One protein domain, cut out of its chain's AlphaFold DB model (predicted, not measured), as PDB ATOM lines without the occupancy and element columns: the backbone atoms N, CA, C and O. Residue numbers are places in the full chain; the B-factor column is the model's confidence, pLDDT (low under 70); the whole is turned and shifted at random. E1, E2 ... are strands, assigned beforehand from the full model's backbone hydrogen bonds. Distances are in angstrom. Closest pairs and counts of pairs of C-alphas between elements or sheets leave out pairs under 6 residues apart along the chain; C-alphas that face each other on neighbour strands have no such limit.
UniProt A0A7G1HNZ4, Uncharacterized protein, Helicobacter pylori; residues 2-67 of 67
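This is residues 2 to 67 of the 67 residues of an uncharacterized protein of Helicobacter pylori (UniProt A0A7G1HNZ4). This loose model has little regular structure: a two-stranded ribbon, E1 with E4, has the small hairpin E2 and E3 at one end, while a long unnamed stretch, residues 27 to 67, loops out and folds back past E1. Residues 29 to 38 stick out. The printed part has 66 residues with no named helix and strands E1, E2, E3, E4; it is all strand, with 14 residues in named elements, in two antiparallel sheets. The radius of gyration of the C-alphas is 14.0 A and the spans are 43 by 29 by 19 A.

E1, residues 2 to 5, is antiparallel to E4, residues 23 to 26, at 163 degrees, with N 4 and O 24 3.0 A apart. E2, residues 12 to 14, and E3, residues 17 to 19, form an antiparallel hairpin at 151 degrees, with N 12 and O 19 2.9 A apart. E1 and E3 are apart, as are E2 and E4.

E1 begins at C-alpha 2 (209.572, 190.540, 174.346) and measures 10.3 A, E2 6.6 A, E3 6.2 A; E4, 9.8 A, ends at C-alpha 26 (206.724, 187.284, 176.883).

The C-alphas farthest apart, of Asn 15 and Lys 34, are 45.6 A apart. The printed part has no cut, and no link between strands is long. Residue 67 alone has pLDDT under 70.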
ATOM      1  N   HIS A   2     208.151 190.625 174.042       92.00
ATOM      2  CA  HIS A   2     209.572 190.540 174.346       92.00
ATOM      3  C   HIS A   2     210.042 189.119 174.030       92.00
ATOM      4  O   HIS A   2     209.321 188.168 174.340       92.00
ATOM      5  N   LEU A   3     211.185 189.013 173.355       93.25
ATOM      6  CA  LEU A   3     211.814 187.762 172.948       93.25
ATOM      7  C   LEU A   3     213.232 187.759 173.511       93.25
ATOM      8  O   LEU A   3     213.986 188.683 173.213       93.25
ATOM      9  N   HIS A   4     213.572 186.723 174.272       94.44
ATOM     10  CA  HIS A   4     214.886 186.554 174.884       94.44
ATOM     11  C   HIS A   4     215.430 185.154 174.559       94.44
ATOM     12  O   HIS A   4     214.782 184.163 174.913       94.44
ATOM     13  N   PRO A   5     216.563 185.022 173.848       95.31
ATOM     14  CA  PRO A   5     217.247 183.740 173.699       95.31
ATOM     15  C   PRO A   5     217.699 183.217 175.062       95.31
ATOM     16  O   PRO A   5     218.501 183.860 175.728       95.31
ATOM     17  N   ASN A   6     217.213 182.050 175.473       96.19
ATOM     18  CA  ASN A   6     217.593 181.490 176.762       96.19
ATOM     19  C   ASN A   6     218.913 180.726 176.617       96.19
ATOM     20  O   ASN A   6     218.990 179.727 175.899       96.19
ATOM     21  N   ASN A   7     219.949 181.189 177.317       96.81
ATOM     22  CA  ASN A   7     221.292 180.619 177.241       96.81
ATOM     23  C   ASN A   7     221.488 179.333 178.072       96.81
ATOM     24  O   ASN A   7     222.622 178.904 178.276       96.81
ATOM     25  N   CYS A   8     220.418 178.683 178.548       97.12
ATOM     26  CA  CYS A   8     220.503 177.398 179.250       97.12
ATOM     27  C   CYS A   8     220.958 176.237 178.350       97.12
ATOM     28  O   CYS A   8     221.497 175.250 178.855       97.12
ATOM     29  N   CYS A   9     220.775 176.371 177.035       95.12
ATOM     30  CA  CYS A   9     221.227 175.423 176.023       95.12
ATOM     31  C   CYS A   9     222.302 176.067 175.132       95.12
ATOM     32  O   CYS A   9     222.226 177.266 174.845       95.12
ATOM     33  N   PRO A  10     223.309 175.296 174.681       90.00
ATOM     34  CA  PRO A  10     224.285 175.786 173.716       90.00
ATOM     35  C   PRO A  10     223.633 176.057 172.349       90.00
ATOM     36  O   PRO A  10     222.516 175.636 172.066       90.00
ATOM     37  N   ILE A  11     224.362 176.731 171.460       92.12
ATOM     38  CA  ILE A  11     223.947 176.867 170.060       92.12
ATOM     39  C   ILE A  11     224.042 175.501 169.372       92.12
ATOM     40  O   ILE A  11     225.118 174.893 169.309       92.12
ATOM     41  N   PHE A  12     222.931 175.047 168.794       94.06
ATOM     42  CA  PHE A  12     222.904 173.848 167.968       94.06
ATOM     43  C   PHE A  12     223.358 174.180 166.544       94.06
ATOM     44  O   PHE A  12     222.838 175.090 165.904       94.06
ATOM     45  N   ASN A  13     224.338 173.435 166.038       94.75
ATOM     46  CA  ASN A  13     224.910 173.652 164.712       94.75
ATOM     47  C   ASN A  13     224.416 172.581 163.735       94.75
ATOM     48  O   ASN A  13     224.665 171.391 163.940       94.75
ATOM     49  N   TYR A  14     223.767 172.994 162.644       95.19
ATOM     50  CA  TYR A  14     223.267 172.088 161.606       95.19
ATOM     51  C   TYR A  14     223.473 172.660 160.204       95.19
ATOM     52  O   TYR A  14     222.917 173.701 159.875       95.19
ATOM     53  N   ASN A  15     224.243 171.976 159.350       94.69
ATOM     54  CA  ASN A  15     224.517 172.400 157.967       94.69
ATOM     55  C   ASN A  15     224.920 173.885 157.851       94.69
ATOM     56  O   ASN A  15     224.358 174.625 157.048       94.69
ATOM     57  N   SER A  16     225.879 174.320 158.678       93.12
ATOM     58  CA  SER A  16     226.343 175.718 158.763       93.12
ATOM     59  C   SER A  16     225.304 176.729 159.273       93.12
ATOM     60  O   SER A  16     225.540 177.931 159.180       93.12
ATOM     61  N   LEU A  17     224.177 176.266 159.823       91.31
ATOM     62  CA  LEU A  17     223.207 177.095 160.534       91.31
ATOM     63  C   LEU A  17     223.424 176.984 162.038       91.31
ATOM     64  O   LEU A  17     223.479 175.882 162.586       91.31
ATOM     65  N   GLU A  18     223.481 178.138 162.687       91.81
ATOM     66  CA  GLU A  18     223.407 178.275 164.136       91.81
ATOM     67  C   GLU A  18     221.939 178.397 164.549       91.81
ATOM     68  O   GLU A  18     221.205 179.261 164.062       91.81
ATOM     69  N   ILE A  19     221.498 177.501 165.428       91.88
ATOM     70  CA  ILE A  19     220.115 177.400 165.884       91.88
ATOM     71  C   ILE A  19     220.094 177.617 167.395       91.88
ATOM     72  O   ILE A  19     220.744 176.900 168.154       91.88
ATOM     73  N   ILE A  20     219.316 178.610 167.824       92.94
ATOM     74  CA  ILE A  20     218.986 178.824 169.234       92.94
ATOM     75  C   ILE A  20     217.905 177.810 169.608       92.94
ATOM     76  O   ILE A  20     216.817 177.823 169.029       92.94
ATOM     77  N   GLU A  21     218.205 176.930 170.561       94.31
ATOM     78  CA  GLU A  21     217.300 175.839 170.940       94.31
ATOM     79  C   GLU A  21     216.123 176.312 171.802       94.31
ATOM     80  O   GLU A  21     215.032 175.744 171.727       94.31
ATOM     81  N   VAL A  22     216.324 177.365 172.603       95.50
ATOM     82  CA  VAL A  22     215.326 177.854 173.560       95.50
ATOM     83  C   VAL A  22     215.180 179.370 173.458       95.50
ATOM     84  O   VAL A  22     216.151 180.118 173.543       95.50
ATOM     85  N   VAL A  23     213.939 179.834 173.306       94.38
ATOM     86  CA  VAL A  23     213.581 181.258 173.323       94.38
ATOM     87  C   VAL A  23     212.422 181.466 174.290       94.38
ATOM     88  O   VAL A  23     211.401 180.779 174.215       94.38
ATOM     89  N   GLU A  24     212.562 182.443 175.177       95.25
ATOM     90  CA  GLU A  24     211.499 182.899 176.060       95.25
ATOM     91  C   GLU A  24     210.676 183.996 175.382       95.25
ATOM     92  O   GLU A  24     211.188 185.037 174.965       95.25
ATOM     93  N   CYS A  25     209.365 183.766 175.288       94.25
ATOM     94  CA  CYS A  25     208.425 184.678 174.647       94.25
ATOM     95  C   CYS A  25     207.472 185.274 175.683       94.25
ATOM     96  O   CYS A  25     206.549 184.604 176.154       94.25
ATOM     97  N   THR A  26     207.634 186.562 175.986       93.31
ATOM     98  CA  THR A  26     206.724 187.284 176.883       93.31
ATOM     99  C   THR A  26     205.721 188.128 176.096       93.31
ATOM    100  O   THR A  26     206.057 189.081 175.375       93.31
ATOM    101  N   PHE A  27     204.438 187.800 176.263       93.06
ATOM    102  CA  PHE A  27     203.325 188.506 175.636       93.06
ATOM    103  C   PHE A  27     202.741 189.567 176.565       93.06
ATOM    104  O   PHE A  27     202.521 189.350 177.754       93.06
ATOM    105  N   ILE A  28     202.441 190.731 175.991       91.62
ATOM    106  CA  ILE A  28     201.833 191.836 176.729       91.62
ATOM    107  C   ILE A  28     200.314 191.666 176.725       91.62
ATOM    108  O   ILE A  28     199.686 191.581 175.667       91.62
ATOM    109  N   ARG A  29     199.716 191.702 177.916       93.94
ATOM    110  CA  ARG A  29     198.266 191.814 178.106       93.94
ATOM    111  C   ARG A  29     197.780 193.221 177.759       93.94
ATOM    112  O   ARG A  29     197.918 194.138 178.566       93.94
ATOM    113  N   LYS A  30     197.218 193.386 176.556       91.69
ATOM    114  CA  LYS A  30     196.803 194.693 176.008       91.69
ATOM    115  C   LYS A  30     195.800 195.438 176.896       91.69
ATOM    116  O   LYS A  30     195.873 196.655 176.979       91.69
ATOM    117  N   ASP A  31     194.929 194.719 177.603       95.19
ATOM    118  CA  ASP A  31     193.930 195.275 178.529       95.19
ATOM    119  C   ASP A  31     194.539 195.977 179.756       95.19
ATOM    120  O   ASP A  31     193.869 196.771 180.411       95.19
ATOM    121  N   ARG A  32     195.811 195.703 180.072       94.94
ATOM    122  CA  ARG A  32     196.534 196.305 181.204       94.94
ATOM    123  C   ARG A  32     197.493 197.423 180.790       94.94
ATOM    124  O   ARG A  32     198.118 198.038 181.653       94.94
ATOM    125  N   VAL A  33     197.630 197.691 179.492       93.94
ATOM    126  CA  VAL A  33     198.547 198.710 178.971       93.94
ATOM    127  C   VAL A  33     197.834 200.053 178.912       93.94
ATOM    128  O   VAL A  33     196.855 200.206 178.191       93.94
ATOM    129  N   LYS A  34     198.345 201.046 179.648       94.44
ATOM    130  CA  LYS A  34     197.801 202.413 179.609       94.44
ATOM    131  C   LYS A  34     198.265 203.187 178.375       94.44
ATOM    132  O   LYS A  34     197.471 203.893 177.774       94.44
ATOM    133  N   ASN A  35     199.538 203.031 178.002       93.00
ATOM    134  CA  ASN A  35     200.171 203.734 176.887       93.00
ATOM    135  C   ASN A  35     201.015 202.751 176.068       93.00
ATOM    136  O   ASN A  35     201.812 202.006 176.639       93.00
ATOM    137  N   ILE A  36     200.862 202.764 174.743       89.69
ATOM    138  CA  ILE A  36     201.695 201.992 173.811       89.69
ATOM    139  C   ILE A  36     202.657 202.975 173.144       89.69
ATOM    140  O   ILE A  36     202.216 203.870 172.432       89.69
ATOM    141  N   LEU A  37     203.961 202.810 173.381       89.38
ATOM    142  CA  LEU A  37     205.002 203.713 172.869       89.38
ATOM    143  C   LEU A  37     205.535 203.320 171.478       89.38
ATOM    144  O   LEU A  37     206.341 204.045 170.909       89.38
ATOM    145  N   GLY A  38     205.078 202.194 170.922       89.62
ATOM    146  CA  GLY A  38     205.546 201.644 169.646       89.62
ATOM    147  C   GLY A  38     206.295 200.321 169.811       89.62
ATOM    148  O   GLY A  38     206.183 199.656 170.845       89.62
ATOM    149  N   TYR A  39     207.022 199.920 168.768       89.31
ATOM    150  CA  TYR A  39     207.887 198.740 168.787       89.31
ATOM    151  C   TYR A  39     209.270 199.084 169.346       89.31
ATOM    152  O   TYR A  39     209.751 200.200 169.174       89.31
ATOM    153  N   CYS A  40     209.904 198.118 170.010       88.62
ATOM    154  CA  CYS A  40     211.291 198.253 170.444       88.62
ATOM    155  C   CYS A  40     212.219 198.248 169.220       88.62
ATOM    156  O   CYS A  40     212.005 197.467 168.294       88.62
ATOM    157  N   THR A  41     213.231 199.114 169.225       88.12
ATOM    158  CA  THR A  41     214.247 199.224 168.166       88.12
ATOM    159  C   THR A  41     215.669 199.010 168.687       88.12
ATOM    160  O   THR A  41     216.617 199.080 167.910       88.12
ATOM    161  N   GLU A  42     215.829 198.774 169.989       90.50
ATOM    162  CA  GLU A  42     217.111 198.567 170.660       90.50
ATOM    163  C   GLU A  42     217.248 197.090 171.038       90.50
ATOM    164  O   GLU A  42     216.442 196.562 171.802       90.50
ATOM    165  N   PHE A  43     218.245 196.425 170.454       90.31
ATOM    166  CA  PHE A  43     218.522 195.005 170.653       90.31
ATOM    167  C   PHE A  43     220.043 194.785 170.765       90.31
ATOM    168  O   PHE A  43     220.765 195.301 169.903       90.31
ATOM    169  N   PRO A  44     220.536 194.015 171.759       92.12
ATOM    170  CA  PRO A  44     219.777 193.421 172.871       92.12
ATOM    171  C   PRO A  44     219.083 194.491 173.727       92.12
ATOM    172  O   PRO A  44     219.502 195.649 173.741       92.12
ATOM    173  N   HIS A  45     217.981 194.130 174.382       91.81
ATOM    174  CA  HIS A  45     217.244 195.076 175.211       91.81
ATOM    175  C   HIS A  45     218.079 195.401 176.466       91.81
ATOM    176  O   HIS A  45     218.646 194.486 177.057       91.81
ATOM    177  N   PRO A  46     218.116 196.649 176.970       93.50
ATOM    178  CA  PRO A  46     218.927 197.007 178.147       93.50
ATOM    179  C   PRO A  46     218.597 196.252 179.445       93.50
ATOM    180  O   PRO A  46     219.351 196.320 180.409       93.50
ATOM    181  N   LEU A  47     217.438 195.590 179.488       93.12
ATOM    182  CA  LEU A  47     216.989 194.756 180.611       93.12
ATOM    183  C   LEU A  47     217.132 193.250 180.348       93.12
ATOM    184  O   LEU A  47     216.700 192.468 181.189       93.12
ATOM    185  N   ASP A  48     217.672 192.848 179.196       93.81
ATOM    186  CA  ASP A  48     218.039 191.451 178.969       93.81
ATOM    187  C   ASP A  48     219.130 191.042 179.964       93.81
ATOM    188  O   ASP A  48     220.063 191.799 180.241       93.81
ATOM    189  N   ALA A  49     219.004 189.832 180.496       94.81
ATOM    190  CA  ALA A  49     219.980 189.229 181.385       94.81
ATOM    191  C   ALA A  49     220.064 187.736 181.085       94.81
ATOM    192  O   ALA A  49     219.042 187.111 180.823       94.81
ATOM    193  N   ASP A  50     221.270 187.184 181.157       96.38
ATOM    194  CA  ASP A  50     221.496 185.760 180.938       96.38
ATOM    195  C   ASP A  50     220.748 184.905 181.972       96.38
ATOM    196  O   ASP A  50     220.747 185.199 183.171       96.38
ATOM    197  N   ASN A  51     220.133 183.814 181.510       96.25
ATOM    198  CA  ASN A  51     219.449 182.851 182.374       96.25
ATOM    199  C   ASN A  51     220.433 182.027 183.220       96.25
ATOM    200  O   ASN A  51     220.138 181.699 184.370       96.25
ATOM    201  N   VAL A  52     221.583 181.669 182.644       97.25
ATOM    202  CA  VAL A  52     222.669 180.912 183.280       97.25
ATOM    203  C   VAL A  52     223.942 181.745 183.190       97.25
ATOM    204  O   VAL A  52     224.450 181.986 182.099       97.25
ATOM    205  N   VAL A  53     224.456 182.189 184.339       96.31
ATOM    206  CA  VAL A  53     225.568 183.157 184.435       96.31
ATOM    207  C   VAL A  53     226.872 182.603 183.854       96.31
ATOM    208  O   VAL A  53     227.702 183.352 183.346       96.31
ATOM    209  N   GLU A  54     227.066 181.290 183.934       97.12
ATOM    210  CA  GLU A  54     228.272 180.605 183.472       97.12
ATOM    211  C   GLU A  54     228.276 180.344 181.958       97.12
ATOM    212  O   GLU A  54     229.333 180.048 181.392       97.12
ATOM    213  N   ASN A  55     227.117 180.443 181.300       96.19
ATOM    214  CA  ASN A  55     226.985 180.189 179.871       96.19
ATOM    215  C   ASN A  55     227.180 181.481 179.060       96.19
ATOM    216  O   ASN A  55     226.838 182.565 179.532       96.19
ATOM    217  N   PRO A  56     227.686 181.396 177.815       94.94
ATOM    218  CA  PRO A  56     227.813 182.567 176.954       94.94
ATOM    219  C   PRO A  56     226.467 183.257 176.711       94.94
ATOM    220  O   PRO A  56     225.448 182.589 176.529       94.94
ATOM    221  N   THR A  57     226.479 184.587 176.638       95.19
ATOM    222  CA  THR A  57     225.308 185.374 176.242       95.19
ATOM    223  C   THR A  57     224.860 185.009 174.829       95.19
ATOM    224  O   THR A  57     225.672 184.966 173.898       95.19
ATOM    225  N   LEU A  58     223.556 184.799 174.650       95.00
ATOM    226  CA  LEU A  58     222.937 184.591 173.344       95.00
ATOM    227  C   LEU A  58     222.198 185.859 172.907       95.00
ATOM    228  O   LEU A  58     221.378 186.403 173.639       95.00
ATOM    229  N   ILE A  59     222.471 186.325 171.688       92.62
ATOM    230  CA  ILE A  59     221.854 187.535 171.133       92.62
ATOM    231  C   ILE A  59     220.775 187.155 170.128       92.62
ATOM    232  O   ILE A  59     220.974 186.269 169.294       92.62
ATOM    233  N   LEU A  60     219.633 187.848 170.188       90.06
ATOM    234  CA  LEU A  60     218.543 187.632 169.245       90.06
ATOM    235  C   LEU A  60     219.041 187.924 167.815       90.06
ATOM    236  O   LEU A  60     219.524 189.030 167.557       90.06
ATOM    237  N   PRO A  61     218.933 186.977 166.868       88.38
ATOM    238  CA  PRO A  61     219.431 187.181 165.515       88.38
ATOM    239  C   PRO A  61     218.711 188.329 164.798       88.38
ATOM    240  O   PRO A  61     217.484 188.443 164.839       88.38
ATOM    241  N   ARG A  62     219.464 189.177 164.083       88.44
ATOM    242  CA  ARG A  62     218.923 190.389 163.433       88.44
ATOM    243  C   ARG A  62     217.790 190.107 162.444       88.44
ATOM    244  O   ARG A  62     216.881 190.921 162.310       88.44
ATOM    245  N   ASN A  63     217.802 188.951 161.784       87.75
ATOM    246  CA  ASN A  63     216.748 188.525 160.860       87.75
ATOM    247  C   ASN A  63     215.383 188.281 161.533       87.75
ATOM    248  O   ASN A  63     214.396 188.125 160.823       87.75
ATOM    249  N   TRP A  64     215.302 188.264 162.868       86.94
ATOM    250  CA  TRP A  64     214.036 188.120 163.595       86.94
ATOM    251  C   TRP A  64     213.317 189.456 163.838       86.94
ATOM    252  O   TRP A  64     212.108 189.451 164.059       86.94
ATOM    253  N   TYR A  65     214.026 190.592 163.804       85.62
ATOM    254  CA  TYR A  65     213.452 191.902 164.157       85.62
ATOM    255  C   TYR A  65     213.830 193.059 163.217       85.62
ATOM    256  O   TYR A  65     213.238 194.129 163.316       85.62
ATOM    257  N   GLY A  66     214.805 192.876 162.323       71.94
ATOM    258  CA  GLY A  66     215.366 193.929 161.469       71.94
ATOM    259  C   GLY A  66     215.066 193.775 159.979       71.94
ATOM    260  O   GLY A  66     215.986 193.963 159.183       71.94
ATOM    261  N   GLY A  67     213.836 193.381 159.629       58.19
ATOM    262  CA  GLY A  67     213.362 193.288 158.239       58.19
ATOM    263  C   GLY A  67     213.262 194.629 157.521       58.19
ATOM    264  O   GLY A  67     213.127 195.666 158.210       58.19
TER     265      GLY A  67